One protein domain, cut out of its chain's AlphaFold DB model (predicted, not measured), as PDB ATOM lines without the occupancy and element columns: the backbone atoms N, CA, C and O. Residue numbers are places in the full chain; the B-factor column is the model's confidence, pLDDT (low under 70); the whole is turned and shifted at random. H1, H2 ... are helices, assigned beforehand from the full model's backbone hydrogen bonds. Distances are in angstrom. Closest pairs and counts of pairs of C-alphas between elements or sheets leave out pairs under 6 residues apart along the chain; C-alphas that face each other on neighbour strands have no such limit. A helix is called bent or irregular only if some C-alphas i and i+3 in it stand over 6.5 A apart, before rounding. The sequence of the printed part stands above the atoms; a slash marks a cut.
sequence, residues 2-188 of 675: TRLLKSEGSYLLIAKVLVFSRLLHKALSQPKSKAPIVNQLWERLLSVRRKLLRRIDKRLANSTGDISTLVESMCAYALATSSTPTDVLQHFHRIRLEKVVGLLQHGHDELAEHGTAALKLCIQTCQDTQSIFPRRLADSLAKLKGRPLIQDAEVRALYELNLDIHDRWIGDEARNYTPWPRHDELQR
ATOM      1  N   THR A   2     -51.721  -6.217  56.759       80.94
ATOM      2  CA  THR A   2     -51.138  -4.921  56.325       80.94
ATOM      3  C   THR A   2     -50.041  -4.410  57.260       80.94
ATOM      4  O   THR A   2     -49.051  -3.864  56.786       80.94
ATOM      5  N   ARG A   3     -50.195  -4.635  58.571       83.94
ATOM      6  CA  ARG A   3     -49.176  -4.365  59.592       83.94
ATOM      7  C   ARG A   3     -47.928  -5.237  59.422       83.94
ATOM      8  O   ARG A   3     -46.845  -4.688  59.313       83.94
ATOM      9  N   LEU A   4     -48.103  -6.554  59.278       81.50
ATOM     10  CA  LEU A   4     -47.010  -7.511  59.029       81.50
ATOM     11  C   LEU A   4     -46.229  -7.197  57.747       81.50
ATOM     12  O   LEU A   4     -45.013  -7.332  57.711       81.50
ATOM     13  N   LEU A   5     -46.916  -6.714  56.705       81.06
ATOM     14  CA  LEU A   5     -46.245  -6.198  55.513       81.06
ATOM     15  C   LEU A   5     -45.397  -4.957  55.858       81.06
ATOM     16  O   LEU A   5     -44.310  -4.795  55.330       81.06
ATOM     17  N   LYS A   6     -45.825  -4.051  56.734       77.94
ATOM     18  CA  LYS A   6     -45.004  -2.874  57.077       77.94
ATOM     19  C   LYS A   6     -43.755  -3.212  57.905       77.94
ATOM     20  O   LYS A   6     -42.789  -2.474  57.798       77.94
ATOM     21  N   SER A   7     -43.765  -4.291  58.683       69.31
ATOM     22  CA  SER A   7     -42.735  -4.596  59.689       69.31
ATOM     23  C   SER A   7     -41.691  -5.642  59.264       69.31
ATOM     24  O   SER A   7     -41.218  -6.375  60.120       69.31
ATOM     25  N   GLU A   8     -41.399  -5.788  57.965       64.12
ATOM     26  CA  GLU A   8     -40.510  -6.845  57.417       64.12
ATOM     27  C   GLU A   8     -40.788  -8.273  57.938       64.12
ATOM     28  O   GLU A   8     -39.909  -9.130  57.950       64.12
ATOM     29  N   GLY A   9     -42.028  -8.556  58.351       68.19
ATOM     30  CA  GLY A   9     -42.374  -9.841  58.953       68.19
ATOM     31  C   GLY A   9     -42.246 -11.017  57.980       68.19
ATOM     32  O   GLY A   9     -42.244 -10.835  56.758       68.19
ATOM     33  N   SER A  10     -42.207 -12.232  58.537       84.88
ATOM     34  CA  SER A  10     -42.225 -13.499  57.793       84.88
ATOM     35  C   SER A  10     -43.294 -13.484  56.690       84.88
ATOM     36  O   SER A  10     -44.492 -13.317  56.948       84.88
ATOM     37  N   TYR A  11     -42.871 -13.656  55.435       89.94
ATOM     38  CA  TYR A  11     -43.793 -13.688  54.296       89.94
ATOM     39  C   TYR A  11     -44.646 -14.950  54.318       89.94
ATOM     40  O   TYR A  11     -45.810 -14.916  53.905       89.94
ATOM     41  N   LEU A  12     -44.097 -16.034  54.864       89.25
ATOM     42  CA  LEU A  12     -44.816 -17.278  55.060       89.25
ATOM     43  C   LEU A  12     -45.956 -17.111  56.067       89.25
ATOM     44  O   LEU A  12     -47.072 -17.546  55.781       89.25
ATOM     45  N   LEU A  13     -45.739 -16.400  57.176       89.69
ATOM     46  CA  LEU A  13     -46.806 -16.075  58.125       89.69
ATOM     47  C   LEU A  13     -47.938 -15.279  57.459       89.69
ATOM     48  O   LEU A  13     -49.119 -15.581  57.640       89.69
ATOM     49  N   ILE A  14     -47.597 -14.293  56.625       90.19
ATOM     50  CA  ILE A  14     -48.598 -13.509  55.888       90.19
ATOM     51  C   ILE A  14     -49.373 -14.403  54.907       90.19
ATOM     52  O   ILE A  14     -50.593 -14.262  54.795       90.19
ATOM     53  N   ALA A  15     -48.703 -15.346  54.237       90.81
ATOM     54  CA  ALA A  15     -49.344 -16.315  53.349       90.81
ATOM     55  C   ALA A  15     -50.276 -17.284  54.105       90.81
ATOM     56  O   ALA A  15     -51.396 -17.519  53.645       90.81
ATOM     57  N   LYS A  16     -49.884 -17.777  55.291       90.19
ATOM     58  CA  LYS A  16     -50.732 -18.611  56.170       90.19
ATOM     59  C   LYS A  16     -52.028 -17.879  56.541       90.19
ATOM     60  O   LYS A  16     -53.123 -18.405  56.337       90.19
ATOM     61  N   VAL A  17     -51.918 -16.627  56.998       89.69
ATOM     62  CA  VAL A  17     -53.083 -15.789  57.344       89.69
ATOM     63  C   VAL A  17     -53.952 -15.494  56.117       89.69
ATOM     64  O   VAL A  17     -55.178 -15.431  56.228       89.69
ATOM     65  N   LEU A  18     -53.353 -15.346  54.932       89.81
ATOM     66  CA  LEU A  18     -54.080 -15.137  53.680       89.81
ATOM     67  C   LEU A  18     -54.907 -16.364  53.279       89.81
ATOM     68  O   LEU A  18     -56.068 -16.209  52.894       89.81
ATOM     69  N   VAL A  19     -54.350 -17.574  53.399       88.50
ATOM     70  CA  VAL A  19     -55.088 -18.823  53.147       88.50
ATOM     71  C   VAL A  19     -56.224 -18.990  54.149       88.50
ATOM     72  O   VAL A  19     -57.356 -19.246  53.743       88.50
ATOM     73  N   PHE A  20     -55.965 -18.743  55.433       87.56
ATOM     74  CA  PHE A  20     -57.005 -18.756  56.459       87.56
ATOM     75  C   PHE A  20     -58.129 -17.743  56.157       87.56
ATOM     76  O   PHE A  20     -59.309 -18.093  56.163       87.56
ATOM     77  N   SER A  21     -57.779 -16.516  55.761       88.62
ATOM     78  CA  SER A  21     -58.749 -15.482  55.366       88.62
ATOM     79  C   SER A  21     -59.581 -15.886  54.140       88.62
ATOM     80  O   SER A  21     -60.763 -15.549  54.056       88.62
ATOM     81  N   ARG A  22     -58.999 -16.640  53.194       88.12
ATOM     82  CA  ARG A  22     -59.719 -17.195  52.033       88.12
ATOM     83  C   ARG A  22     -60.750 -18.243  52.451       88.12
ATOM     84  O   ARG A  22     -61.842 -18.264  51.885       88.12
ATOM     85  N   LEU A  23     -60.418 -19.093  53.421       86.44
ATOM     86  CA  LEU A  23     -61.330 -20.113  53.948       86.44
ATOM     87  C   LEU A  23     -62.491 -19.480  54.714       86.44
ATOM     88  O   LEU A  23     -63.640 -19.842  54.476       86.44
ATOM     89  N   LEU A  24     -62.211 -18.468  55.541       86.38
ATOM     90  CA  LEU A  24     -63.258 -17.689  56.204       86.38
ATOM     91  C   LEU A  24     -64.178 -17.000  55.194       86.38
ATOM     92  O   LEU A  24     -65.395 -17.075  55.327       86.38
ATOM     93  N   HIS A  25     -63.628 -16.383  54.144       86.38
ATOM     94  CA  HIS A  25     -64.445 -15.797  53.079       86.38
ATOM     95  C   HIS A  25     -65.321 -16.848  52.378       86.38
ATOM     96  O   HIS A  25     -66.493 -16.586  52.116       86.38
ATOM     97  N   LYS A  26     -64.781 -18.042  52.092       85.69
ATOM     98  CA  LYS A  26     -65.548 -19.150  51.503       85.69
ATOM     99  C   LYS A  26     -66.727 -19.533  52.403       85.69
ATOM    100  O   LYS A  26     -67.850 -19.573  51.910       85.69
ATOM    101  N   ALA A  27     -66.493 -19.729  53.699       83.00
ATOM    102  CA  ALA A  27     -67.541 -20.059  54.667       83.00
ATOM    103  C   ALA A  27     -68.599 -18.943  54.788       83.00
ATOM    104  O   ALA A  27     -69.797 -19.213  54.777       83.00
ATOM    105  N   LEU A  28     -68.174 -17.675  54.818       82.25
ATOM    106  CA  LEU A  28     -69.065 -16.509  54.918       82.25
ATOM    107  C   LEU A  28     -69.829 -16.194  53.621       82.25
ATOM    108  O   LEU A  28     -70.827 -15.477  53.663       82.25
ATOM    109  N   SER A  29     -69.380 -16.702  52.469       81.75
ATOM    110  CA  SER A  29     -70.030 -16.483  51.168       81.75
ATOM    111  C   SER A  29     -70.980 -17.615  50.747       81.75
ATOM    112  O   SER A  29     -71.660 -17.457  49.733       81.75
ATOM    113  N   GLN A  30     -71.023 -18.735  51.473       79.25
ATOM    114  CA  GLN A  30     -71.936 -19.862  51.230       79.25
ATOM    115  C   GLN A  30     -73.407 -19.666  51.678       79.25
ATOM    116  O   GLN A  30     -74.281 -20.224  51.010       79.25
ATOM    117  N   PRO A  31     -73.752 -18.930  52.759       79.31
ATOM    118  CA  PRO A  31     -75.151 -18.791  53.172       79.31
ATOM    119  C   PRO A  31     -75.964 -17.890  52.221       79.31
ATOM    120  O   PRO A  31     -75.448 -16.926  51.662       79.31
ATOM    121  N   LYS A  32     -77.274 -18.170  52.080       66.25
ATOM    122  CA  LYS A  32     -78.210 -17.437  51.189       66.25
ATOM    123  C   LYS A  32     -78.328 -15.933  51.495       66.25
ATOM    124  O   LYS A  32     -78.710 -15.169  50.616       66.25
ATOM    125  N   SER A  33     -78.001 -15.508  52.718       66.88
ATOM    126  CA  SER A  33     -77.954 -14.099  53.130       66.88
ATOM    127  C   SER A  33     -76.501 -13.620  53.169       66.88
ATOM    128  O   SER A  33     -75.797 -13.791  54.165       66.88
ATOM    129  N   LYS A  34     -76.026 -13.062  52.052       73.25
ATOM    130  CA  LYS A  34     -74.657 -12.557  51.923       73.25
ATOM    131  C   LYS A  34     -74.586 -11.108  52.397       73.25
ATOM    132  O   LYS A  34     -75.159 -10.221  51.770       73.25
ATOM    133  N   ALA A  35     -73.833 -10.847  53.463       77.75
ATOM    134  CA  ALA A  35     -73.583  -9.477  53.900       77.75
ATOM    135  C   ALA A  35     -72.731  -8.717  52.852       77.75
ATOM    136  O   ALA A  35     -71.697  -9.236  52.413       77.75
ATOM    137  N   PRO A  36     -73.096  -7.478  52.465       76.12
ATOM    138  CA  PRO A  36     -72.410  -6.729  51.403       76.12
ATOM    139  C   PRO A  36     -70.945  -6.394  51.739       76.12
ATOM    140  O   PRO A  36     -70.113  -6.265  50.841       76.12
ATOM    141  N   ILE A  37     -70.598  -6.336  53.031       84.12
ATOM    142  CA  ILE A  37     -69.235  -6.085  53.520       84.12
ATOM    143  C   ILE A  37     -68.240  -7.196  53.136       84.12
ATOM    144  O   ILE A  37     -67.049  -6.932  52.979       84.12
ATOM    145  N   VAL A  38     -68.714  -8.431  52.927       83.69
ATOM    146  CA  VAL A  38     -67.862  -9.591  52.606       83.69
ATOM    147  C   VAL A  38     -67.141  -9.391  51.267       83.69
ATOM    148  O   VAL A  38     -65.952  -9.687  51.162       83.69
ATOM    149  N   ASN A  39     -67.817  -8.799  50.275       82.88
ATOM    150  CA  ASN A  39     -67.217  -8.484  48.973       82.88
ATOM    151  C   ASN A  39     -66.128  -7.407  49.088       82.88
ATOM    152  O   ASN A  39     -65.045  -7.559  48.527       82.88
ATOM    153  N   GLN A  40     -66.373  -6.352  49.871       85.44
ATOM    154  CA  GLN A  40     -65.384  -5.290  50.097       85.44
ATOM    155  C   GLN A  40     -64.131  -5.825  50.812       85.44
ATOM    156  O   GLN A  40     -63.002  -5.440  50.499       85.44
ATOM    157  N   LEU A  41     -64.308  -6.744  51.768       86.38
ATOM    158  CA  LEU A  41     -63.199  -7.414  52.453       86.38
ATOM    159  C   LEU A  41     -62.419  -8.342  51.514       86.38
ATOM    160  O   LEU A  41     -61.191  -8.406  51.605       86.38
ATOM    161  N   TRP A  42     -63.100  -9.004  50.577       88.12
ATOM    162  CA  TRP A  42     -62.459  -9.819  49.550       88.12
ATOM    163  C   TRP A  42     -61.587  -8.988  48.600       88.12
ATOM    164  O   TRP A  42     -60.429  -9.336  48.368       88.12
ATOM    165  N   GLU A  43     -62.070  -7.842  48.119       88.75
ATOM    166  CA  GLU A  43     -61.271  -6.925  47.291       88.75
ATOM    167  C   GLU A  43     -60.024  -6.418  48.028       88.75
ATOM    168  O   GLU A  43     -58.918  -6.375  47.469       88.75
ATOM    169  N   ARG A  44     -60.167  -6.101  49.323       88.25
ATOM    170  CA  ARG A  44     -59.034  -5.749  50.190       88.25
ATOM    171  C   ARG A  44     -58.050  -6.912  50.324       88.25
ATOM    172  O   ARG A  44     -56.843  -6.684  50.230       88.25
ATOM    173  N   LEU A  45     -58.533  -8.145  50.479       88.94
ATOM    174  CA  LEU A  45     -57.689  -9.339  50.543       88.94
ATOM    175  C   LEU A  45     -56.929  -9.571  49.230       88.94
ATOM    176  O   LEU A  45     -55.726  -9.827  49.262       88.94
ATOM    177  N   LEU A  46     -57.576  -9.398  48.073       89.56
ATOM    178  CA  LEU A  46     -56.924  -9.479  46.760       89.56
ATOM    179  C   LEU A  46     -55.866  -8.383  46.563       89.56
ATOM    180  O   LEU A  46     -54.815  -8.625  45.966       89.56
ATOM    181  N   SER A  47     -56.108  -7.174  47.076       90.50
ATOM    182  CA  SER A  47     -55.108  -6.098  47.094       90.50
ATOM    183  C   SER A  47     -53.893  -6.468  47.953       90.50
ATOM    184  O   SER A  47     -52.750  -6.309  47.520       90.50
ATOM    185  N   VAL A  48     -54.121  -7.036  49.143       89.50
ATOM    186  CA  VAL A  48     -53.053  -7.530  50.028       89.50
ATOM    187  C   VAL A  48     -52.287  -8.686  49.382       89.50
ATOM    188  O   VAL A  48     -51.060  -8.671  49.429       89.50
ATOM    189  N   ARG A  49     -52.968  -9.622  48.706       92.12
ATOM    190  CA  ARG A  49     -52.339 -10.712  47.940       92.12
ATOM    191  C   ARG A  49     -51.374 -10.169  46.892       92.12
ATOM    192  O   ARG A  49     -50.219 -10.573  46.861       92.12
ATOM    193  N   ARG A  50     -51.818  -9.206  46.076       92.44
ATOM    194  CA  ARG A  50     -50.966  -8.561  45.061       92.44
ATOM    195  C   ARG A  50     -49.760  -7.856  45.687       92.44
ATOM    196  O   ARG A  50     -48.661  -7.940  45.148       92.44
ATOM    197  N   LYS A  51     -49.940  -7.183  46.829       91.44
ATOM    198  CA  LYS A  51     -48.837  -6.537  47.565       91.44
ATOM    199  C   LYS A  51     -47.842  -7.550  48.134       91.44
ATOM    200  O   LYS A  51     -46.647  -7.282  48.080       91.44
ATOM    201  N   LEU A  52     -48.324  -8.676  48.663       91.25
ATOM    202  CA  LEU A  52     -47.486  -9.768  49.155       91.25
ATOM    203  C   LEU A  52     -46.662 -10.368  48.014       91.25
ATOM    204  O   LEU A  52     -45.446 -10.411  48.134       91.25
ATOM    205  N   LEU A  53     -47.300 -10.734  46.896       92.81
ATOM    206  CA  LEU A  53     -46.606 -11.300  45.734       92.81
ATOM    207  C   LEU A  53     -45.510 -10.361  45.218       92.81
ATOM    208  O   LEU A  53     -44.367 -10.774  45.127       92.81
ATOM    209  N   ARG A  54     -45.798  -9.063  45.051       91.56
ATOM    210  CA  ARG A  54     -44.775  -8.075  44.651       91.56
ATOM    211  C   ARG A  54     -43.588  -7.987  45.617       91.56
ATOM    212  O   ARG A  54     -42.489  -7.642  45.204       91.56
ATOM    213  N   ARG A  55     -43.802  -8.211  46.916       90.50
ATOM    214  CA  ARG A  55     -42.731  -8.178  47.929       90.50
ATOM    215  C   ARG A  55     -41.941  -9.474  47.977       90.50
ATOM    216  O   ARG A  55     -40.736  -9.417  48.198       90.50
ATOM    217  N   ILE A  56     -42.615 -10.599  47.749       92.06
ATOM    218  CA  ILE A  56     -41.965 -11.884  47.517       92.06
ATOM    219  C   ILE A  56     -41.073 -11.752  46.284       92.06
ATOM    220  O   ILE A  56     -39.880 -11.959  46.419       92.06
ATOM    221  N   ASP A  57     -41.598 -11.282  45.149       93.56
ATOM    222  CA  ASP A  57     -40.828 -11.086  43.914       93.56
ATOM    223  C   ASP A  57     -39.601 -10.192  44.145       93.56
ATOM    224  O   ASP A  57     -38.490 -10.553  43.771       93.56
ATOM    225  N   LYS A  58     -39.756  -9.068  44.861       90.38
ATOM    226  CA  LYS A  58     -38.619  -8.212  45.245       90.38
ATOM    227  C   LYS A  58     -37.564  -8.942  46.081       90.38
ATOM    228  O   LYS A  58     -36.382  -8.703  45.887       90.38
ATOM    229  N   ARG A  59     -37.970  -9.809  47.012       89.75
ATOM    230  CA  ARG A  59     -37.029 -10.582  47.836       89.75
ATOM    231  C   ARG A  59     -36.377 -11.712  47.037       89.75
ATOM    232  O   ARG A  59     -35.181 -11.912  47.185       89.75
ATOM    233  N   LEU A  60     -37.127 -12.384  46.160       91.38
ATOM    234  CA  LEU A  60     -36.604 -13.395  45.237       91.38
ATOM    235  C   LEU A  60     -35.596 -12.798  44.242       91.38
ATOM    236  O   LEU A  60     -34.697 -13.501  43.805       91.38
ATOM    237  N   ALA A  61     -35.728 -11.516  43.890       90.88
ATOM    238  CA  ALA A  61     -34.808 -10.827  42.988       90.88
ATOM    239  C   ALA A  61     -33.453 -10.459  43.632       90.88
ATOM    240  O   ALA A  61     -32.463 -10.331  42.914       90.88
ATOM    241  N   ASN A  62     -33.374 -10.308  44.960       85.94
ATOM    242  CA  ASN A  62     -32.192  -9.782  45.660       85.94
ATOM    243  C   ASN A  62     -31.149 -10.864  45.985       85.94
ATOM    244  O   ASN A  62     -31.500 -11.960  46.418       85.94
ATOM    245  N   SER A  63     -29.859 -10.587  45.780       78.00
ATOM    246  CA  SER A  63     -28.756 -11.543  46.018       78.00
ATOM    247  C   SER A  63     -28.285 -11.627  47.477       78.00
ATOM    248  O   SER A  63     -27.578 -12.559  47.825       78.00
ATOM    249  N   THR A  64     -28.677 -10.688  48.340       73.19
ATOM    250  CA  THR A  64     -28.116 -10.512  49.695       73.19
ATOM    251  C   THR A  64     -28.865 -11.254  50.812       73.19
ATOM    252  O   THR A  64     -28.597 -11.030  51.991       73.19
ATOM    253  N   GLY A  65     -29.844 -12.097  50.475       70.00
ATOM    254  CA  GLY A  65     -30.665 -12.815  51.456       70.00
ATOM    255  C   GLY A  65     -30.085 -14.174  51.847       70.00
ATOM    256  O   GLY A  65     -29.548 -14.882  51.004       70.00
ATOM    257  N   ASP A  66     -30.264 -14.574  53.109       85.12
ATOM    258  CA  ASP A  66     -29.958 -15.942  53.547       85.12
ATOM    259  C   ASP A  66     -30.877 -16.958  52.842       85.12
ATOM    260  O   ASP A  66     -32.071 -16.704  52.633       85.12
ATOM    261  N   ILE A  67     -30.341 -18.142  52.538       87.44
ATOM    262  CA  ILE A  67     -31.049 -19.237  51.869       87.44
ATOM    263  C   ILE A  67     -32.325 -19.603  52.639       87.44
ATOM    264  O   ILE A  67     -33.349 -19.897  52.025       87.44
ATOM    265  N   SER A  68     -32.313 -19.537  53.977       88.75
ATOM    266  CA  SER A  68     -33.507 -19.812  54.790       88.75
ATOM    267  C   SER A  68     -34.667 -18.857  54.469       88.75
ATOM    268  O   SER A  68     -35.800 -19.296  54.266       88.75
ATOM    269  N   THR A  69     -34.375 -17.562  54.320       88.88
ATOM    270  CA  THR A  69     -35.362 -16.521  53.995       88.88
ATOM    271  C   THR A  69     -35.865 -16.630  52.555       88.88
ATOM    272  O   THR A  69     -37.024 -16.303  52.263       88.88
ATOM    273  N   LEU A  70     -35.014 -17.127  51.650       91.38
ATOM    274  CA  LEU A  70     -35.362 -17.399  50.261       91.38
ATOM    275  C   LEU A  70     -36.328 -18.588  50.168       91.38
ATOM    276  O   LEU A  70     -37.397 -18.462  49.567       91.38
ATOM    277  N   VAL A  71     -36.016 -19.691  50.858       92.81
ATOM    278  CA  VAL A  71     -36.893 -20.868  50.976       92.81
ATOM    279  C   VAL A  71     -38.228 -20.490  51.616       92.81
ATOM    280  O   VAL A  71     -39.282 -20.859  51.103       92.81
ATOM    281  N   GLU A  72     -38.214 -19.688  52.682       91.56
ATOM    282  CA  GLU A  72     -39.434 -19.196  53.324       91.56
ATOM    283  C   GLU A  72     -40.319 -18.408  52.337       91.56
ATOM    284  O   GLU A  72     -41.537 -18.599  52.280       91.56
ATOM    285  N   SER A  73     -39.708 -17.554  51.516       92.56
ATOM    286  CA  SER A  73     -40.407 -16.744  50.509       92.56
ATOM    287  C   SER A  73     -40.961 -17.592  49.361       92.56
ATOM    288  O   SER A  73     -42.067 -17.330  48.882       92.56
ATOM    289  N   MET A  74     -40.245 -18.646  48.962       92.81
ATOM    290  CA  MET A  74     -40.710 -19.651  48.001       92.81
ATOM    291  C   MET A  74     -41.891 -20.464  48.550       92.81
ATOM    292  O   MET A  74     -42.882 -20.662  47.845       92.81
ATOM    293  N   CYS A  75     -41.852 -20.865  49.825       91.81
ATOM    294  CA  CYS A  75     -42.985 -21.505  50.498       91.81
ATOM    295  C   CYS A  75     -44.193 -20.562  50.601       91.81
ATOM    296  O   CYS A  75     -45.328 -20.982  50.370       91.81
ATOM    297  N   ALA A  76     -43.963 -19.281  50.907       92.62
ATOM    298  CA  ALA A  76     -45.010 -18.263  50.940       92.62
ATOM    299  C   ALA A  76     -45.675 -18.088  49.568       92.62
ATOM    300  O   ALA A  76     -46.903 -17.990  49.488       92.62
ATOM    301  N   TYR A  77     -44.879 -18.092  48.492       93.50
ATOM    302  CA  TYR A  77     -45.372 -18.069  47.117       93.50
ATOM    303  C   TYR A  77     -46.224 -19.306  46.822       93.50
ATOM    304  O   TYR A  77     -47.408 -19.155  46.523       93.50
ATOM    305  N   ALA A  78     -45.673 -20.510  47.024       92.38
ATOM    306  CA  ALA A  78     -46.365 -21.781  46.799       92.38
ATOM    307  C   ALA A  78     -47.714 -21.845  47.531       92.38
ATOM    308  O   ALA A  78     -48.726 -22.241  46.954       92.38
ATOM    309  N   LEU A  79     -47.761 -21.386  48.785       90.25
ATOM    310  CA  LEU A  79     -48.981 -21.356  49.589       90.25
ATOM    311  C   LEU A  79     -49.994 -20.310  49.080       90.25
ATOM    312  O   LEU A  79     -51.194 -20.582  49.023       90.25
ATOM    313  N   ALA A  80     -49.529 -19.122  48.682       90.50
ATOM    314  CA  ALA A  80     -50.382 -18.031  48.211       90.50
ATOM    315  C   ALA A  80     -50.931 -18.240  46.787       90.50
ATOM    316  O   ALA A  80     -51.978 -17.672  46.448       90.50
ATOM    317  N   THR A  81     -50.249 -19.011  45.936       89.06
ATOM    318  CA  THR A  81     -50.659 -19.307  44.549       89.06
ATOM    319  C   THR A  81     -51.137 -20.737  44.340       89.06
ATOM    320  O   THR A  81     -51.764 -20.996  43.318       89.06
ATOM    321  N   SER A  82     -50.931 -21.629  45.314       87.62
ATOM    322  CA  SER A  82     -51.150 -23.076  45.164       87.62
ATOM    323  C   SER A  82     -50.282 -23.693  44.052       87.62
ATOM    324  O   SER A  82     -50.710 -24.631  43.388       87.62
ATOM    325  N   SER A  83     -49.080 -23.143  43.850       89.31
ATOM    326  CA  SER A  83     -48.103 -23.571  42.840       89.31
ATOM    327  C   SER A  83     -47.340 -24.831  43.259       89.31
ATOM    328  O   SER A  83     -47.101 -25.052  44.449       89.31
ATOM    329  N   THR A  84     -46.933 -25.638  42.279       90.75
ATOM    330  CA  THR A  84     -46.071 -26.812  42.498       90.75
ATOM    331  C   THR A  84     -44.609 -26.394  42.726       90.75
ATOM    332  O   THR A  84     -44.235 -25.276  42.360       90.75
ATOM    333  N   PRO A  85     -43.740 -27.255  43.296       90.69
ATOM    334  CA  PRO A  85     -42.312 -26.950  43.433       90.69
ATOM    335  C   PRO A  85     -41.635 -26.610  42.095       90.69
ATOM    336  O   PRO A  85     -40.763 -25.745  42.054       90.69
ATOM    337  N   THR A  86     -42.082 -27.228  40.998       92.19
ATOM    338  CA  THR A  86     -41.627 -26.933  39.631       92.19
ATOM    339  C   THR A  86     -42.008 -25.516  39.198       92.19
ATOM    340  O   THR A  86     -41.157 -24.769  38.717       92.19
ATOM    341  N   ASP A  87     -43.258 -25.103  39.425       91.94
ATOM    342  CA  ASP A  87     -43.720 -23.743  39.104       91.94
ATOM    343  C   ASP A  87     -43.004 -22.682  39.953       91.94
ATOM    344  O   ASP A  87     -42.731 -21.577  39.489       91.94
ATOM    345  N   VAL A  88     -42.699 -23.008  41.215       93.94
ATOM    346  CA  VAL A  88     -41.944 -22.137  42.127       93.94
ATOM    347  C   VAL A  88     -40.517 -21.940  41.617       93.94
ATOM    348  O   VAL A  88     -40.040 -20.806  41.598       93.94
ATOM    349  N   LEU A  89     -39.861 -23.014  41.159       94.44
ATOM    350  CA  LEU A  89     -38.535 -22.952  40.539       94.44
ATOM    351  C   LEU A  89     -38.550 -22.080  39.276       94.44
ATOM    352  O   LEU A  89     -37.751 -21.154  39.158       94.44
ATOM    353  N   GLN A  90     -39.500 -22.318  38.366       94.69
ATOM    354  CA  GLN A  90     -39.638 -21.527  37.139       94.69
ATOM    355  C   GLN A  90     -39.930 -20.050  37.431       94.69
ATOM    356  O   GLN A  90     -39.370 -19.165  36.782       94.69
ATOM    357  N   HIS A  91     -40.774 -19.760  38.426       95.00
ATOM    358  CA  HIS A  91     -41.046 -18.389  38.857       95.00
ATOM    359  C   HIS A  91     -39.794 -17.718  39.423       95.00
ATOM    360  O   HIS A  91     -39.488 -16.595  39.035       95.00
ATOM    361  N   PHE A  92     -39.040 -18.404  40.285       95.31
ATOM    362  CA  PHE A  92     -37.781 -17.891  40.829       95.31
ATOM    363  C   PHE A  92     -36.777 -17.545  39.722       95.31
ATOM    364  O   PHE A  92     -36.270 -16.423  39.672       95.31
ATOM    365  N   HIS A  93     -36.563 -18.474  38.791       95.38
ATOM    366  CA  HIS A  93     -35.718 -18.292  37.610       95.38
ATOM    367  C   HIS A  93     -36.157 -17.114  36.741       95.38
ATOM    368  O   HIS A  93     -35.320 -16.317  36.314       95.38
ATOM    369  N   ARG A  94     -37.465 -16.957  36.517       96.25
ATOM    370  CA  ARG A  94     -38.017 -15.830  35.759       96.25
ATOM    371  C   ARG A  94     -37.755 -14.492  36.450       96.25
ATOM    372  O   ARG A  94     -37.278 -13.569  35.801       96.25
ATOM    373  N   ILE A  95     -38.013 -14.387  37.754       95.38
ATOM    374  CA  ILE A  95     -37.804 -13.146  38.516       95.38
ATOM    375  C   ILE A  95     -36.319 -12.752  38.552       95.38
ATOM    376  O   ILE A  95     -35.985 -11.580  38.375       95.38
ATOM    377  N   ARG A  96     -35.416 -13.721  38.743       94.81
ATOM    378  CA  ARG A  96     -33.963 -13.490  38.704       94.81
ATOM    379  C   ARG A  96     -33.501 -13.036  37.318       94.81
ATOM    380  O   ARG A  96     -32.753 -12.069  37.227       94.81
ATOM    381  N   LEU A  97     -34.000 -13.666  36.251       94.88
ATOM    382  CA  LEU A  97     -33.714 -13.268  34.869       94.88
ATOM    383  C   LEU A  97     -34.203 -11.841  34.567       94.88
ATOM    384  O   LEU A  97     -33.446 -11.040  34.026       94.88
ATOM    385  N   GLU A  98     -35.437 -11.500  34.950       94.25
ATOM    386  CA  GLU A  98     -35.987 -10.143  34.796       94.25
ATOM    387  C   GLU A  98     -35.126  -9.102  35.527       94.25
ATOM    388  O   GLU A  98     -34.894  -8.010  35.008       94.25
ATOM    389  N   LYS A  99     -34.594  -9.445  36.708       93.38
ATOM    390  CA  LYS A  99     -33.692  -8.565  37.458       93.38
ATOM    391  C   LYS A  99     -32.331  -8.395  36.777       93.38
ATOM    392  O   LYS A  99     -31.856  -7.265  36.729       93.38
ATOM    393  N   VAL A 100     -31.735  -9.465  36.246       93.38
ATOM    394  CA  VAL A 100     -30.477  -9.405  35.471       93.38
ATOM    395  C   VAL A 100     -30.637  -8.465  34.278       93.38
ATOM    396  O   VAL A 100     -29.856  -7.532  34.123       93.38
ATOM    397  N   VAL A 101     -31.692  -8.652  33.479       92.94
ATOM    398  CA  VAL A 101     -31.970  -7.790  32.320       92.94
ATOM    399  C   VAL A 101     -32.230  -6.346  32.758       92.94
ATOM    400  O   VAL A 101     -31.716  -5.416  32.144       92.94
ATOM    401  N   GLY A 102     -32.980  -6.146  33.844       90.88
ATOM    402  CA  GLY A 102     -33.267  -4.815  34.373       90.88
ATOM    403  C   GLY A 102     -32.027  -4.066  34.869       90.88
ATOM    404  O   GLY A 102     -31.961  -2.856  34.684       90.88
ATOM    405  N   LEU A 103     -31.047  -4.755  35.468       90.50
ATOM    406  CA  LEU A 103     -29.781  -4.140  35.899       90.50
ATOM    407  C   LEU A 103     -28.984  -3.602  34.707       90.50
ATOM    408  O   LEU A 103     -28.498  -2.481  34.766       90.50
ATOM    409  N   LEU A 104     -28.926  -4.360  33.610       88.12
ATOM    410  CA  LEU A 104     -28.195  -3.966  32.402       88.12
ATOM    411  C   LEU A 104     -28.874  -2.817  31.635       88.12
ATOM    412  O   LEU A 104     -28.201  -2.072  30.941       88.12
ATOM    413  N   GLN A 105     -30.196  -2.654  31.765       85.00
ATOM    414  CA  GLN A 105     -30.956  -1.597  31.081       85.00
ATOM    415  C   GLN A 105     -30.940  -0.234  31.784       85.00
ATOM    416  O   GLN A 105     -31.261   0.762  31.152       85.00
ATOM    417  N   HIS A 106     -30.665  -0.182  33.090       70.19
ATOM    418  CA  HIS A 106     -30.749   1.061  33.877       70.19
ATOM    419  C   HIS A 106     -29.368   1.624  34.248       70.19
ATOM    420  O   HIS A 106     -29.296   2.561  35.037       70.19
ATOM    421  N   GLY A 107     -28.286   1.040  33.725       61.22
ATOM    422  CA  GLY A 107     -26.931   1.247  34.227       61.22
ATOM    423  C   GLY A 107     -26.063   2.248  33.473       61.22
ATOM    424  O   GLY A 107     -24.864   2.022  33.392       61.22
ATOM    425  N   HIS A 108     -26.629   3.328  32.923       64.12
ATOM    426  CA  HIS A 108     -25.864   4.282  32.099       64.12
ATOM    427  C   HIS A 108     -24.765   5.037  32.872       64.12
ATOM    428  O   HIS A 108     -23.750   5.396  32.286       64.12
ATOM    429  N   ASP A 109     -24.934   5.271  34.178       66.31
ATOM    430  CA  ASP A 109     -23.953   6.038  34.960       66.31
ATOM    431  C   ASP A 109     -22.870   5.146  35.615       66.31
ATOM    432  O   ASP A 109     -21.752   5.620  35.833       66.31
ATOM    433  N   GLU A 110     -23.160   3.854  35.842       81.81
ATOM    434  CA  GLU A 110     -22.333   2.877  36.586       81.81
ATOM    435  C   GLU A 110     -22.410   1.465  35.955       81.81
ATOM    436  O   GLU A 110     -22.865   0.490  36.568       81.81
ATOM    437  N   LEU A 111     -21.994   1.342  34.694       86.06
ATOM    438  CA  LEU A 111     -22.109   0.098  33.934       86.06
ATOM    439  C   LEU A 111     -21.282  -1.048  34.551       86.06
ATOM    440  O   LEU A 111     -21.764  -2.181  34.598       86.06
ATOM    441  N   ALA A 112     -20.095  -0.769  35.088       85.31
ATOM    442  CA  ALA A 112     -19.215  -1.707  35.781       85.31
ATOM    443  C   ALA A 112     -19.905  -2.343  36.994       85.31
ATOM    444  O   ALA A 112     -20.005  -3.570  37.091       85.31
ATOM    445  N   GLU A 113     -20.480  -1.523  37.876       88.00
ATOM    446  CA  GLU A 113     -21.175  -2.008  39.070       88.00
ATOM    447  C   GLU A 113     -22.415  -2.828  38.693       88.00
ATOM    448  O   GLU A 113     -22.640  -3.929  39.205       88.00
ATOM    449  N   HIS A 114     -23.227  -2.328  37.762       88.88
ATOM    450  CA  HIS A 114     -24.454  -3.009  37.368       88.88
ATOM    451  C   HIS A 114     -24.204  -4.280  36.550       88.88
ATOM    452  O   HIS A 114     -24.891  -5.286  36.758       88.88
ATOM    453  N   GLY A 115     -23.208  -4.268  35.666       91.12
ATOM    454  CA  GLY A 115     -22.772  -5.420  34.882       91.12
ATOM    455  C   GLY A 115     -22.228  -6.534  35.772       91.12
ATOM    456  O   GLY A 115     -22.636  -7.692  35.642       91.12
ATOM    457  N   THR A 116     -21.383  -6.195  36.746       91.56
ATOM    458  CA  THR A 116     -20.830  -7.182  37.683       91.56
ATOM    459  C   THR A 116     -21.874  -7.693  38.662       91.56
ATOM    460  O   THR A 116     -21.927  -8.898  38.922       91.56
ATOM    461  N   ALA A 117     -22.771  -6.836  39.156       91.25
ATOM    462  CA  ALA A 117     -23.906  -7.256  39.973       91.25
ATOM    463  C   ALA A 117     -24.833  -8.214  39.209       91.25
ATOM    464  O   ALA A 117     -25.301  -9.206  39.776       91.25
ATOM    465  N   ALA A 118     -25.076  -7.955  37.920       93.44
ATOM    466  CA  ALA A 118     -25.863  -8.827  37.058       93.44
ATOM    467  C   ALA A 118     -25.190 -10.197  36.863       93.44
ATOM    468  O   ALA A 118     -25.858 -11.221  37.017       93.44
ATOM    469  N   LEU A 119     -23.875 -10.244  36.618       93.62
ATOM    470  CA  LEU A 119     -23.142 -11.509  36.492       93.62
ATOM    471  C   LEU A 119     -23.109 -12.297  37.811       93.62
ATOM    472  O   LEU A 119     -23.416 -13.492  37.828       93.62
ATOM    473  N   LYS A 120     -22.821 -11.622  38.933       92.44
ATOM    474  CA  LYS A 120     -22.874 -12.213  40.282       92.44
ATOM    475  C   LYS A 120     -24.253 -12.805  40.569       92.44
ATOM    476  O   LYS A 120     -24.351 -13.904  41.104       92.44
ATOM    477  N   LEU A 121     -25.326 -12.124  40.162       93.25
ATOM    478  CA  LEU A 121     -26.696 -12.613  40.312       93.25
ATOM    479  C   LEU A 121     -26.963 -13.883  39.484       93.25
ATOM    480  O   LEU A 121     -27.639 -14.792  39.979       93.25
ATOM    481  N   CYS A 122     -26.429 -13.982  38.263       93.00
ATOM    482  CA  CYS A 122     -26.512 -15.197  37.443       93.00
ATOM    483  C   CYS A 122     -25.863 -16.393  38.151       93.00
ATOM    484  O   CYS A 122     -26.482 -17.450  38.287       93.00
ATOM    485  N   ILE A 123     -24.634 -16.204  38.637       91.75
ATOM    486  CA  ILE A 123     -23.854 -17.229  39.340       91.75
ATOM    487  C   ILE A 123     -24.551 -17.635  40.644       91.75
ATOM    488  O   ILE A 123     -24.809 -18.821  40.864       91.75
ATOM    489  N   GLN A 124     -24.940 -16.657  41.466       92.12
ATOM    490  CA  GLN A 124     -25.631 -16.887  42.734       92.12
ATOM    491  C   GLN A 124     -26.931 -17.666  42.533       92.12
ATOM    492  O   GLN A 124     -27.227 -18.581  43.289       92.12
ATOM    493  N   THR A 125     -27.704 -17.365  41.488       93.38
ATOM    494  CA  THR A 125     -28.967 -18.073  41.226       93.38
ATOM    495  C   THR A 125     -28.741 -19.556  40.918       93.38
ATOM    496  O   THR A 125     -29.556 -20.393  41.319       93.38
ATOM    497  N   CYS A 126     -27.639 -19.912  40.251       91.81
ATOM    498  CA  CYS A 126     -27.272 -21.311  40.039       91.81
ATOM    499  C   CYS A 126     -26.958 -22.017  41.364       91.81
ATOM    500  O   CYS A 126     -27.494 -23.098  41.618       91.81
ATOM    501  N   GLN A 127     -26.170 -21.378  42.231       90.81
ATOM    502  CA  GLN A 127     -25.813 -21.901  43.556       90.81
ATOM    503  C   GLN A 127     -27.040 -22.008  44.482       90.81
ATOM    504  O   GLN A 127     -27.273 -23.044  45.112       90.81
ATOM    505  N   ASP A 128     -27.893 -20.981  44.506       92.06
ATOM    506  CA  ASP A 128     -29.175 -20.970  45.218       92.06
ATOM    507  C   ASP A 128     -30.057 -22.131  44.741       92.06
ATOM    508  O   ASP A 128     -30.621 -22.865  45.550       92.06
ATOM    509  N   THR A 129     -30.150 -22.346  43.424       93.00
ATOM    510  CA  THR A 129     -30.982 -23.415  42.857       93.00
ATOM    511  C   THR A 129     -30.484 -24.795  43.285       93.00
ATOM    512  O   THR A 129     -31.288 -25.613  43.732       93.00
ATOM    513  N   GLN A 130     -29.174 -25.044  43.196       90.94
ATOM    514  CA  GLN A 130     -28.556 -26.313  43.597       90.94
ATOM    515  C   GLN A 130     -28.673 -26.577  45.104       90.94
ATOM    516  O   GLN A 130     -28.848 -27.721  45.521       90.94
ATOM    517  N   SER A 131     -28.600 -25.528  45.928       91.56
ATOM    518  CA  SER A 131     -28.716 -25.665  47.381       91.56
ATOM    519  C   SER A 131     -30.165 -25.847  47.847       91.56
ATOM    520  O   SER A 131     -30.404 -26.544  48.834       91.56
ATOM    521  N   ILE A 132     -31.143 -25.245  47.163       92.25
ATOM    522  CA  ILE A 132     -32.551 -25.250  47.583       92.25
ATOM    523  C   ILE A 132     -33.323 -26.443  47.014       92.25
ATOM    524  O   ILE A 132     -34.087 -27.089  47.744       92.25
ATOM    525  N   PHE A 133     -33.161 -26.729  45.724       92.19
ATOM    526  CA  PHE A 133     -33.993 -27.687  45.004       92.19
ATOM    527  C   PHE A 133     -33.270 -29.026  44.790       92.19
ATOM    528  O   PHE A 133     -32.079 -29.047  44.497       92.19
ATOM    529  N   PRO A 134     -33.975 -30.170  44.888       87.50
ATOM    530  CA  PRO A 134     -35.378 -30.307  45.298       87.50
ATOM    531  C   PRO A 134     -35.576 -30.368  46.828       87.50
ATOM    532  O   PRO A 134     -36.672 -30.104  47.316       87.50
ATOM    533  N   ARG A 135     -34.530 -30.700  47.600       89.19
ATOM    534  CA  ARG A 135     -34.658 -31.168  48.996       89.19
ATOM    535  C   ARG A 135     -35.138 -30.103  49.989       89.19
ATOM    536  O   ARG A 135     -36.157 -30.304  50.642       89.19
ATOM    537  N   ARG A 136     -34.448 -28.960  50.107       89.56
ATOM    538  CA  ARG A 136     -34.726 -27.978  51.182       89.56
ATOM    539  C   ARG A 136     -36.109 -27.343  51.043       89.56
ATOM    540  O   ARG A 136     -36.765 -27.067  52.052       89.56
ATOM    541  N   LEU A 137     -36.565 -27.128  49.805       90.31
ATOM    542  CA  LEU A 137     -37.925 -26.661  49.548       90.31
ATOM    543  C   LEU A 137     -38.962 -27.748  49.866       90.31
ATOM    544  O   LEU A 137     -39.941 -27.447  50.549       90.31
ATOM    545  N   ALA A 138     -38.748 -28.992  49.421       89.56
ATOM    546  CA  ALA A 138     -39.652 -30.108  49.705       89.56
ATOM    547  C   ALA A 138     -39.827 -30.323  51.218       89.56
ATOM    548  O   ALA A 138     -40.959 -30.369  51.697       89.56
ATOM    549  N   ASP A 139     -38.732 -30.318  51.984       90.25
ATOM    550  CA  ASP A 139     -38.752 -30.443  53.446       90.25
ATOM    551  C   ASP A 139     -39.546 -29.307  54.110       90.25
ATOM    552  O   ASP A 139     -40.324 -29.519  55.045       90.25
ATOM    553  N   SER A 140     -39.370 -28.077  53.623       89.38
ATOM    554  CA  SER A 140     -40.058 -26.899  54.160       89.38
ATOM    555  C   SER A 140     -41.553 -26.905  53.828       89.38
ATOM    556  O   SER A 140     -42.374 -26.540  54.670       89.38
ATOM    557  N   LEU A 141     -41.934 -27.391  52.643       87.94
ATOM    558  CA  LEU A 141     -43.333 -27.603  52.263       87.94
ATOM    559  C   LEU A 141     -43.968 -28.775  53.028       87.94
ATOM    560  O   LEU A 141     -45.126 -28.676  53.437       87.94
ATOM    561  N   ALA A 142     -43.220 -29.848  53.291       87.50
ATOM    562  CA  ALA A 142     -43.678 -30.980  54.093       87.50
ATOM    563  C   ALA A 142     -43.974 -30.565  55.544       87.50
ATOM    564  O   ALA A 142     -44.989 -30.978  56.112       87.50
ATOM    565  N   LYS A 143     -43.168 -29.665  56.129       87.00
ATOM    566  CA  LYS A 143     -43.440 -29.081  57.458       87.00
ATOM    567  C   LYS A 143     -44.786 -28.353  57.522       87.00
ATOM    568  O   LYS A 143     -45.469 -28.441  58.540       87.00
ATOM    569  N   LEU A 144     -45.215 -27.699  56.436       84.00
ATOM    570  CA  LEU A 144     -46.522 -27.024  56.368       84.00
ATOM    571  C   LEU A 144     -47.710 -27.998  56.370       84.00
ATOM    572  O   LEU A 144     -48.809 -27.607  56.757       84.00
ATOM    573  N   LYS A 145     -47.499 -29.261  55.978       82.44
ATOM    574  CA  LYS A 145     -48.511 -30.331  56.024       82.44
ATOM    575  C   LYS A 145     -48.657 -30.947  57.424       82.44
ATOM    576  O   LYS A 145     -49.611 -31.675  57.680       82.44
ATOM    577  N   GLY A 146     -47.726 -30.686  58.342       79.81
ATOM    578  CA  GLY A 146     -47.675 -31.375  59.633       79.81
ATOM    579  C   GLY A 146     -48.752 -30.960  60.640       79.81
ATOM    580  O   GLY A 146     -49.034 -31.725  61.559       79.81
ATOM    581  N   ARG A 147     -49.332 -29.755  60.519       83.38
ATOM    582  CA  ARG A 147     -50.289 -29.199  61.499       83.38
ATOM    583  C   ARG A 147     -51.342 -28.301  60.824       83.38
ATOM    584  O   ARG A 147     -51.011 -27.645  59.837       83.38
ATOM    585  N   PRO A 148     -52.576 -28.212  61.360       85.56
ATOM    586  CA  PRO A 148     -53.570 -27.247  60.886       85.56
ATOM    587  C   PRO A 148     -53.088 -25.798  61.043       85.56
ATOM    588  O   PRO A 148     -52.439 -25.470  62.037       85.56
ATOM    589  N   LEU A 149     -53.452 -24.903  60.114       85.31
ATOM    590  CA  LEU A 149     -52.957 -23.509  60.089       85.31
ATOM    591  C   LEU A 149     -53.244 -22.724  61.375       85.31
ATOM    592  O   LEU A 149     -52.424 -21.921  61.808       85.31
ATOM    593  N   ILE A 150     -54.408 -22.945  61.985       82.94
ATOM    594  CA  ILE A 150     -54.823 -22.270  63.228       82.94
ATOM    595  C   ILE A 150     -54.045 -22.801  64.431       82.94
ATOM    596  O   ILE A 150     -53.962 -22.132  65.459       82.94
ATOM    597  N   GLN A 151     -53.469 -24.000  64.309       83.56
ATOM    598  CA  GLN A 151     -52.669 -24.607  65.361       83.56
ATOM    599  C   GLN A 151     -51.196 -24.197  65.339       83.56
ATOM    600  O   GLN A 151     -50.453 -24.527  66.265       83.56
ATOM    601  N   ASP A 152     -50.786 -23.467  64.306       85.81
ATOM    602  CA  ASP A 152     -49.437 -22.954  64.156       85.81
ATOM    603  C   ASP A 152     -49.122 -21.893  65.226       85.81
ATOM    604  O   ASP A 152     -49.899 -20.960  65.451       85.81
ATOM    605  N   ALA A 153     -47.971 -22.036  65.887       84.12
ATOM    606  CA  ALA A 153     -47.536 -21.147  66.959       84.12
ATOM    607  C   ALA A 153     -47.368 -19.701  66.470       84.12
ATOM    608  O   ALA A 153     -47.746 -18.769  67.178       84.12
ATOM    609  N   GLU A 154     -46.878 -19.506  65.242       85.31
ATOM    610  CA  GLU A 154     -46.675 -18.170  64.669       85.31
ATOM    611  C   GLU A 154     -48.004 -17.465  64.374       85.31
ATOM    612  O   GLU A 154     -48.113 -16.249  64.514       85.31
ATOM    613  N   VAL A 155     -49.031 -18.227  63.977       85.38
ATOM    614  CA  VAL A 155     -50.369 -17.693  63.685       85.38
ATOM    615  C   VAL A 155     -51.116 -17.381  64.981       85.38
ATOM    616  O   VAL A 155     -51.781 -16.350  65.058       85.38
ATOM    617  N   ARG A 156     -50.974 -18.220  66.018       85.38
ATOM    618  CA  ARG A 156     -51.563 -17.971  67.345       85.38
ATOM    619  C   ARG A 156     -50.930 -16.808  68.091       85.38
ATOM    620  O   ARG A 156     -51.637 -16.094  68.790       85.38
ATOM    621  N   ALA A 157     -49.634 -16.576  67.902       86.00
ATOM    622  CA  ALA A 157     -48.931 -15.445  68.506       86.00
ATOM    623  C   ALA A 157     -49.412 -14.070  67.988       86.00
ATOM    624  O   ALA A 157     -49.051 -13.034  68.550       86.00
ATOM    625  N   LEU A 158     -50.220 -14.023  66.920       86.62
ATOM    626  CA  LEU A 158     -50.783 -12.781  66.394       86.62
ATOM    627  C   LEU A 158     -51.940 -12.287  67.268       86.62
ATOM    628  O   LEU A 158     -53.083 -12.727  67.119       86.62
ATOM    629  N   TYR A 159     -51.657 -11.293  68.111       83.06
ATOM    630  CA  TYR A 159     -52.663 -10.667  68.975       83.06
ATOM    631  C   TYR A 159     -53.860 -10.098  68.197       83.06
ATOM    632  O   TYR A 159     -54.958 -10.026  68.730       83.06
ATOM    633  N   GLU A 160     -53.710  -9.693  66.928       84.06
ATOM    634  CA  GLU A 160     -54.851  -9.145  66.178       84.06
ATOM    635  C   GLU A 160     -55.891 -10.195  65.805       84.06
ATOM    636  O   GLU A 160     -57.030  -9.839  65.511       84.06
ATOM    637  N   LEU A 161     -55.490 -11.466  65.743       82.38
ATOM    638  CA  LEU A 161     -56.404 -12.555  65.426       82.38
ATOM    639  C   LEU A 161     -57.128 -13.070  66.672       82.38
ATOM    640  O   LEU A 161     -58.151 -13.721  66.494       82.38
ATOM    641  N   ASN A 162     -56.623 -12.788  67.888       83.69
ATOM    642  CA  ASN A 162     -57.195 -13.199  69.182       83.69
ATOM    643  C   ASN A 162     -57.810 -14.608  69.136       83.69
ATOM    644  O   ASN A 162     -58.958 -14.831  69.534       83.69
ATOM    645  N   LEU A 163     -57.052 -15.564  68.586       82.12
ATOM    646  CA  LEU A 163     -57.556 -16.913  68.324       82.12
ATOM    647  C   LEU A 163     -57.936 -17.635  69.622       82.12
ATOM    648  O   LEU A 163     -58.831 -18.468  69.596       82.12
ATOM    649  N   ASP A 164     -57.379 -17.239  70.763       79.88
ATOM    650  CA  ASP A 164     -57.753 -17.760  72.084       79.88
ATOM    651  C   ASP A 164     -59.245 -17.549  72.411       79.88
ATOM    652  O   ASP A 164     -59.857 -18.350  73.119       79.88
ATOM    653  N   ILE A 165     -59.849 -16.490  71.859       82.62
ATOM    654  CA  ILE A 165     -61.267 -16.152  72.026       82.62
ATOM    655  C   ILE A 165     -62.063 -16.596  70.793       82.62
ATOM    656  O   ILE A 165     -63.132 -17.198  70.915       82.62
ATOM    657  N   HIS A 166     -61.547 -16.301  69.597       82.38
ATOM    658  CA  HIS A 166     -62.285 -16.450  68.343       82.38
ATOM    659  C   HIS A 166     -62.267 -17.872  67.758       82.38
ATOM    660  O   HIS A 166     -63.097 -18.156  66.896       82.38
ATOM    661  N   ASP A 167     -61.412 -18.790  68.236       81.19
ATOM    662  CA  ASP A 167     -61.330 -20.178  67.735       81.19
ATOM    663  C   ASP A 167     -62.669 -20.928  67.819       81.19
ATOM    664  O   ASP A 167     -62.991 -21.735  66.951       81.19
ATOM    665  N   ARG A 168     -63.511 -20.602  68.809       82.38
ATOM    666  CA  ARG A 168     -64.844 -21.210  68.988       82.38
ATOM    667  C   ARG A 168     -65.865 -20.799  67.923       82.38
ATOM    668  O   ARG A 168     -66.895 -21.454  67.795       82.38
ATOM    669  N   TRP A 169     -65.619 -19.703  67.205       80.06
ATOM    670  CA  TRP A 169     -66.525 -19.157  66.185       80.06
ATOM    671  C   TRP A 169     -66.074 -19.475  64.757       80.06
ATOM    672  O   TRP A 169     -66.754 -19.118  63.795       80.06
ATOM    673  N   ILE A 170     -64.934 -20.151  64.607       82.44
ATOM    674  CA  ILE A 170     -64.428 -20.630  63.325       82.44
ATOM    675  C   ILE A 170     -65.076 -21.990  63.037       82.44
ATOM    676  O   ILE A 170     -65.018 -22.895  63.863       82.44
ATOM    677  N   GLY A 171     -65.684 -22.144  61.860       80.50
ATOM    678  CA  GLY A 171     -66.272 -23.421  61.444       80.50
ATOM    679  C   GLY A 171     -65.231 -24.537  61.293       80.50
ATOM    680  O   GLY A 171     -64.064 -24.274  60.987       80.50
ATOM    681  N   ASP A 172     -65.668 -25.790  61.444       80.88
ATOM    682  CA  ASP A 172     -64.789 -26.970  61.470       80.88
ATOM    683  C   ASP A 172     -63.904 -27.119  60.217       80.88
ATOM    684  O   ASP A 172     -62.761 -27.567  60.326       80.88
ATOM    685  N   GLU A 173     -64.385 -26.685  59.040       81.25
ATOM    686  CA  GLU A 173     -63.609 -26.694  57.785       81.25
ATOM    687  C   GLU A 173     -62.361 -25.809  57.884       81.25
ATOM    688  O   GLU A 173     -61.286 -26.211  57.450       81.25
ATOM    689  N   ALA A 174     -62.480 -24.615  58.468       81.81
ATOM    690  CA  ALA A 174     -61.343 -23.720  58.643       81.81
ATOM    691  C   ALA A 174     -60.475 -24.153  59.835       81.81
ATOM    692  O   ALA A 174     -59.253 -24.079  59.730       81.81
ATOM    693  N   ARG A 175     -61.090 -24.662  60.918       83.25
ATOM    694  CA  ARG A 175     -60.415 -25.116  62.148       83.25
ATOM    695  C   ARG A 175     -59.428 -26.260  61.916       83.25
ATOM    696  O   ARG A 175     -58.313 -26.234  62.435       83.25
ATOM    697  N   ASN A 176     -59.830 -27.230  61.099       84.75
ATOM    698  CA  ASN A 176     -59.046 -28.427  60.792       84.75
ATOM    699  C   ASN A 176     -58.308 -28.337  59.449       84.75
ATOM    700  O   ASN A 176     -57.782 -29.341  58.967       84.75
ATOM    701  N   TYR A 177     -58.264 -27.157  58.820       86.06
ATOM    702  CA  TYR A 177     -57.600 -27.011  57.533       86.06
ATOM    703  C   TYR A 177     -56.082 -27.132  57.669       86.06
ATOM    704  O   TYR A 177     -55.412 -26.283  58.269       86.06
ATOM    705  N   THR A 178     -55.542 -28.145  57.001       84.38
ATOM    706  CA  THR A 178     -54.110 -28.325  56.789       84.38
ATOM    707  C   THR A 178     -53.804 -28.069  55.314       84.38
ATOM    708  O   THR A 178     -54.411 -28.711  54.450       84.38
ATOM    709  N   PRO A 179     -52.887 -27.142  54.980       82.81
ATOM    710  CA  PRO A 179     -52.473 -26.929  53.604       82.81
ATOM    711  C   PRO A 179     -51.882 -28.219  53.045       82.81
ATOM    712  O   PRO A 179     -51.102 -28.895  53.714       82.81
ATOM    713  N   TRP A 180     -52.217 -28.540  51.798       80.00
ATOM    714  CA  TRP A 180     -51.687 -29.722  51.118       80.00
ATOM    715  C   TRP A 180     -50.820 -29.316  49.915       80.00
ATOM    716  O   TRP A 180     -51.193 -29.586  48.771       80.00
ATOM    717  N   PRO A 181     -49.701 -28.591  50.132       80.38
ATOM    718  CA  PRO A 181     -48.786 -28.273  49.048       80.38
ATOM    719  C   PRO A 181     -48.145 -29.565  48.531       80.38
ATOM    720  O   PRO A 181     -47.738 -30.443  49.303       80.38
ATOM    721  N   ARG A 182     -48.042 -29.683  47.207       80.81
ATOM    722  CA  ARG A 182     -47.245 -30.745  46.587       80.81
ATOM    723  C   ARG A 182     -45.776 -30.500  46.943       80.81
ATOM    724  O   ARG A 182     -45.308 -29.378  46.789       80.81
ATOM    725  N   HIS A 183     -45.086 -31.512  47.457       79.31
ATOM    726  CA  HIS A 183     -43.691 -31.415  47.916       79.31
ATOM    727  C   HIS A 183     -42.767 -32.403  47.190       79.31
ATOM    728  O   HIS A 183     -41.628 -32.047  46.922       79.31
ATOM    729  N   ASP A 184     -43.282 -33.561  46.759       75.38
ATOM    730  CA  ASP A 184     -42.476 -34.645  46.163       75.38
ATOM    731  C   ASP A 184     -42.484 -34.681  44.621       75.38
ATOM    732  O   ASP A 184     -42.027 -35.643  44.007       75.38
ATOM    733  N   GLU A 185     -43.037 -33.656  43.968       83.81
ATOM    734  CA  GLU A 185     -43.209 -33.651  42.505       83.81
ATOM    735  C   GLU A 185     -41.892 -33.408  41.750       83.81
ATOM    736  O   GLU A 185     -41.668 -33.992  40.692       83.81
ATOM    737  N   LEU A 186     -41.006 -32.566  42.290       88.81
ATOM    738  CA  LEU A 186     -39.776 -32.176  41.608       88.81
ATOM    739  C   LEU A 186     -38.641 -33.148  41.939       88.81
ATOM    740  O   LEU A 186     -38.108 -33.152  43.048       88.81
ATOM    741  N   GLN A 187     -38.237 -33.938  40.947       88.88
ATOM    742  CA  GLN A 187     -37.082 -34.824  41.049       88.88
ATOM    743  C   GLN A 187     -35.775 -34.070  40.785       88.88
ATOM    744  O   GLN A 187     -35.750 -33.038  40.110       88.88
ATOM    745  N   ARG A 188     -34.657 -34.607  41.291       89.44
ATOM    746  CA  ARG A 188     -33.325 -34.000  41.120       89.44
ATOM    747  C   ARG A 188     -32.959 -33.807  39.644       89.44
ATOM    748  O   ARG A 188     -32.507 -32.731  39.275       89.44
TER     749      ARG A 188
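This is residues 2 to 188 of the 675 residues of the protein "Conserved oligomeric Golgi complex subunit 1" of Massarina eburnea CBS 473.64 (UniProt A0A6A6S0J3). What shape do the helices make? An elongated, partly overlapping bundle of H2, H3 and H4 makes the core, and the long hairpin of H5 and H6 is set steeply across one end of it, while residues 30 to 37 stick out at the other end. H7 packs on H4, the small helices H8 and H10 pack on H2, and the tail of residues 176 to 188 runs back past H7. What is the make-up and size? The printed part has 187 residues with ten named helices, H1 to H10 in chain order, and no named strand, which is all helix; it is only just compact, close to loose, with a radius of gyration of the C-alphas of 18.8 A and spans of 61 by 36 by 28 A.

Where does the printed part begin? H1, residues 2 to 6, begins with C-alpha 2 at (-51.138, -4.921, 56.325). Which helices follow? H2 is residues 11 to 29, 26.6 A; H3, residues 37 to 61, 36.3 A, begins with C-alpha 37 at (-69.235, -6.085, 53.520); H4 is residues 67 to 81, 20.9 A. H5, residues 85 to 105, 30.4 A, and H6, residues 111 to 132, 30.6 A, come next, then H7, residues 135 to 145, 15.6 A. Which helices come last? H8 is residues 153 to 156, H9 residues 163 to 169 and H10 residues 172 to 175, with C-alpha 175 at (-60.415, -25.116, 62.148); H9 is only just irregular, with C-alphas 165 and 168 6.9 A apart.

How is the bundle made? H2, H3 and H4 form an up and down bundle, each running against the one before; H2 and H3 are a hairpin at a shallow tilt of 22 degrees, closest at the C-alphas of His 25 and Val 38, 7.1 A. H2, with residues 11 to 19 alone, touches H4, closest at the C-alphas of Leu 12 and Ala 76, 4.2 A. What touches it? H5, with residues 92 to 99 alone, touches H3 at a steep tilt of 65 degrees, closest at the C-alphas of Arg 96 and Ala 61, 5.1 A; H5 and H6 are a hairpin at 9 degrees, closest at the C-alphas of Val 100 and Ala 118, 4.9 A. H7 touches H4 (C-alphas of Leu 137 and Val 71, 6.1 A), H8 touches H2 (Val 155 and Leu 13, 6.8 A), H10 touches H2 (Ala 174 and Leu 23, 5.9 A), H1 only just touches H2, only at the corner (Leu 4 and Ile 14, 7.0 A), and H9 touches no helix. How do the backbones run? Every O i to N i+4 pair is within hydrogen-bond range in H1 to H6; H7 has 5 of 7, H9 has 1 of 3 with 2 of 4 O i to N i+3 pairs, and H8 and H10 are too short for an i+4 pair.

How far does it reach? The two C-alphas farthest apart, those of Lys 32 and Ala 112, are 63.0 A apart. Is it cut, or are links long? The printed part has no cut, and no link is long. Where is confidence low? The mean pLDDT of the printed part is 86.5, and residues 7 to 9, 32 to 33 and 107 to 109 are under 70.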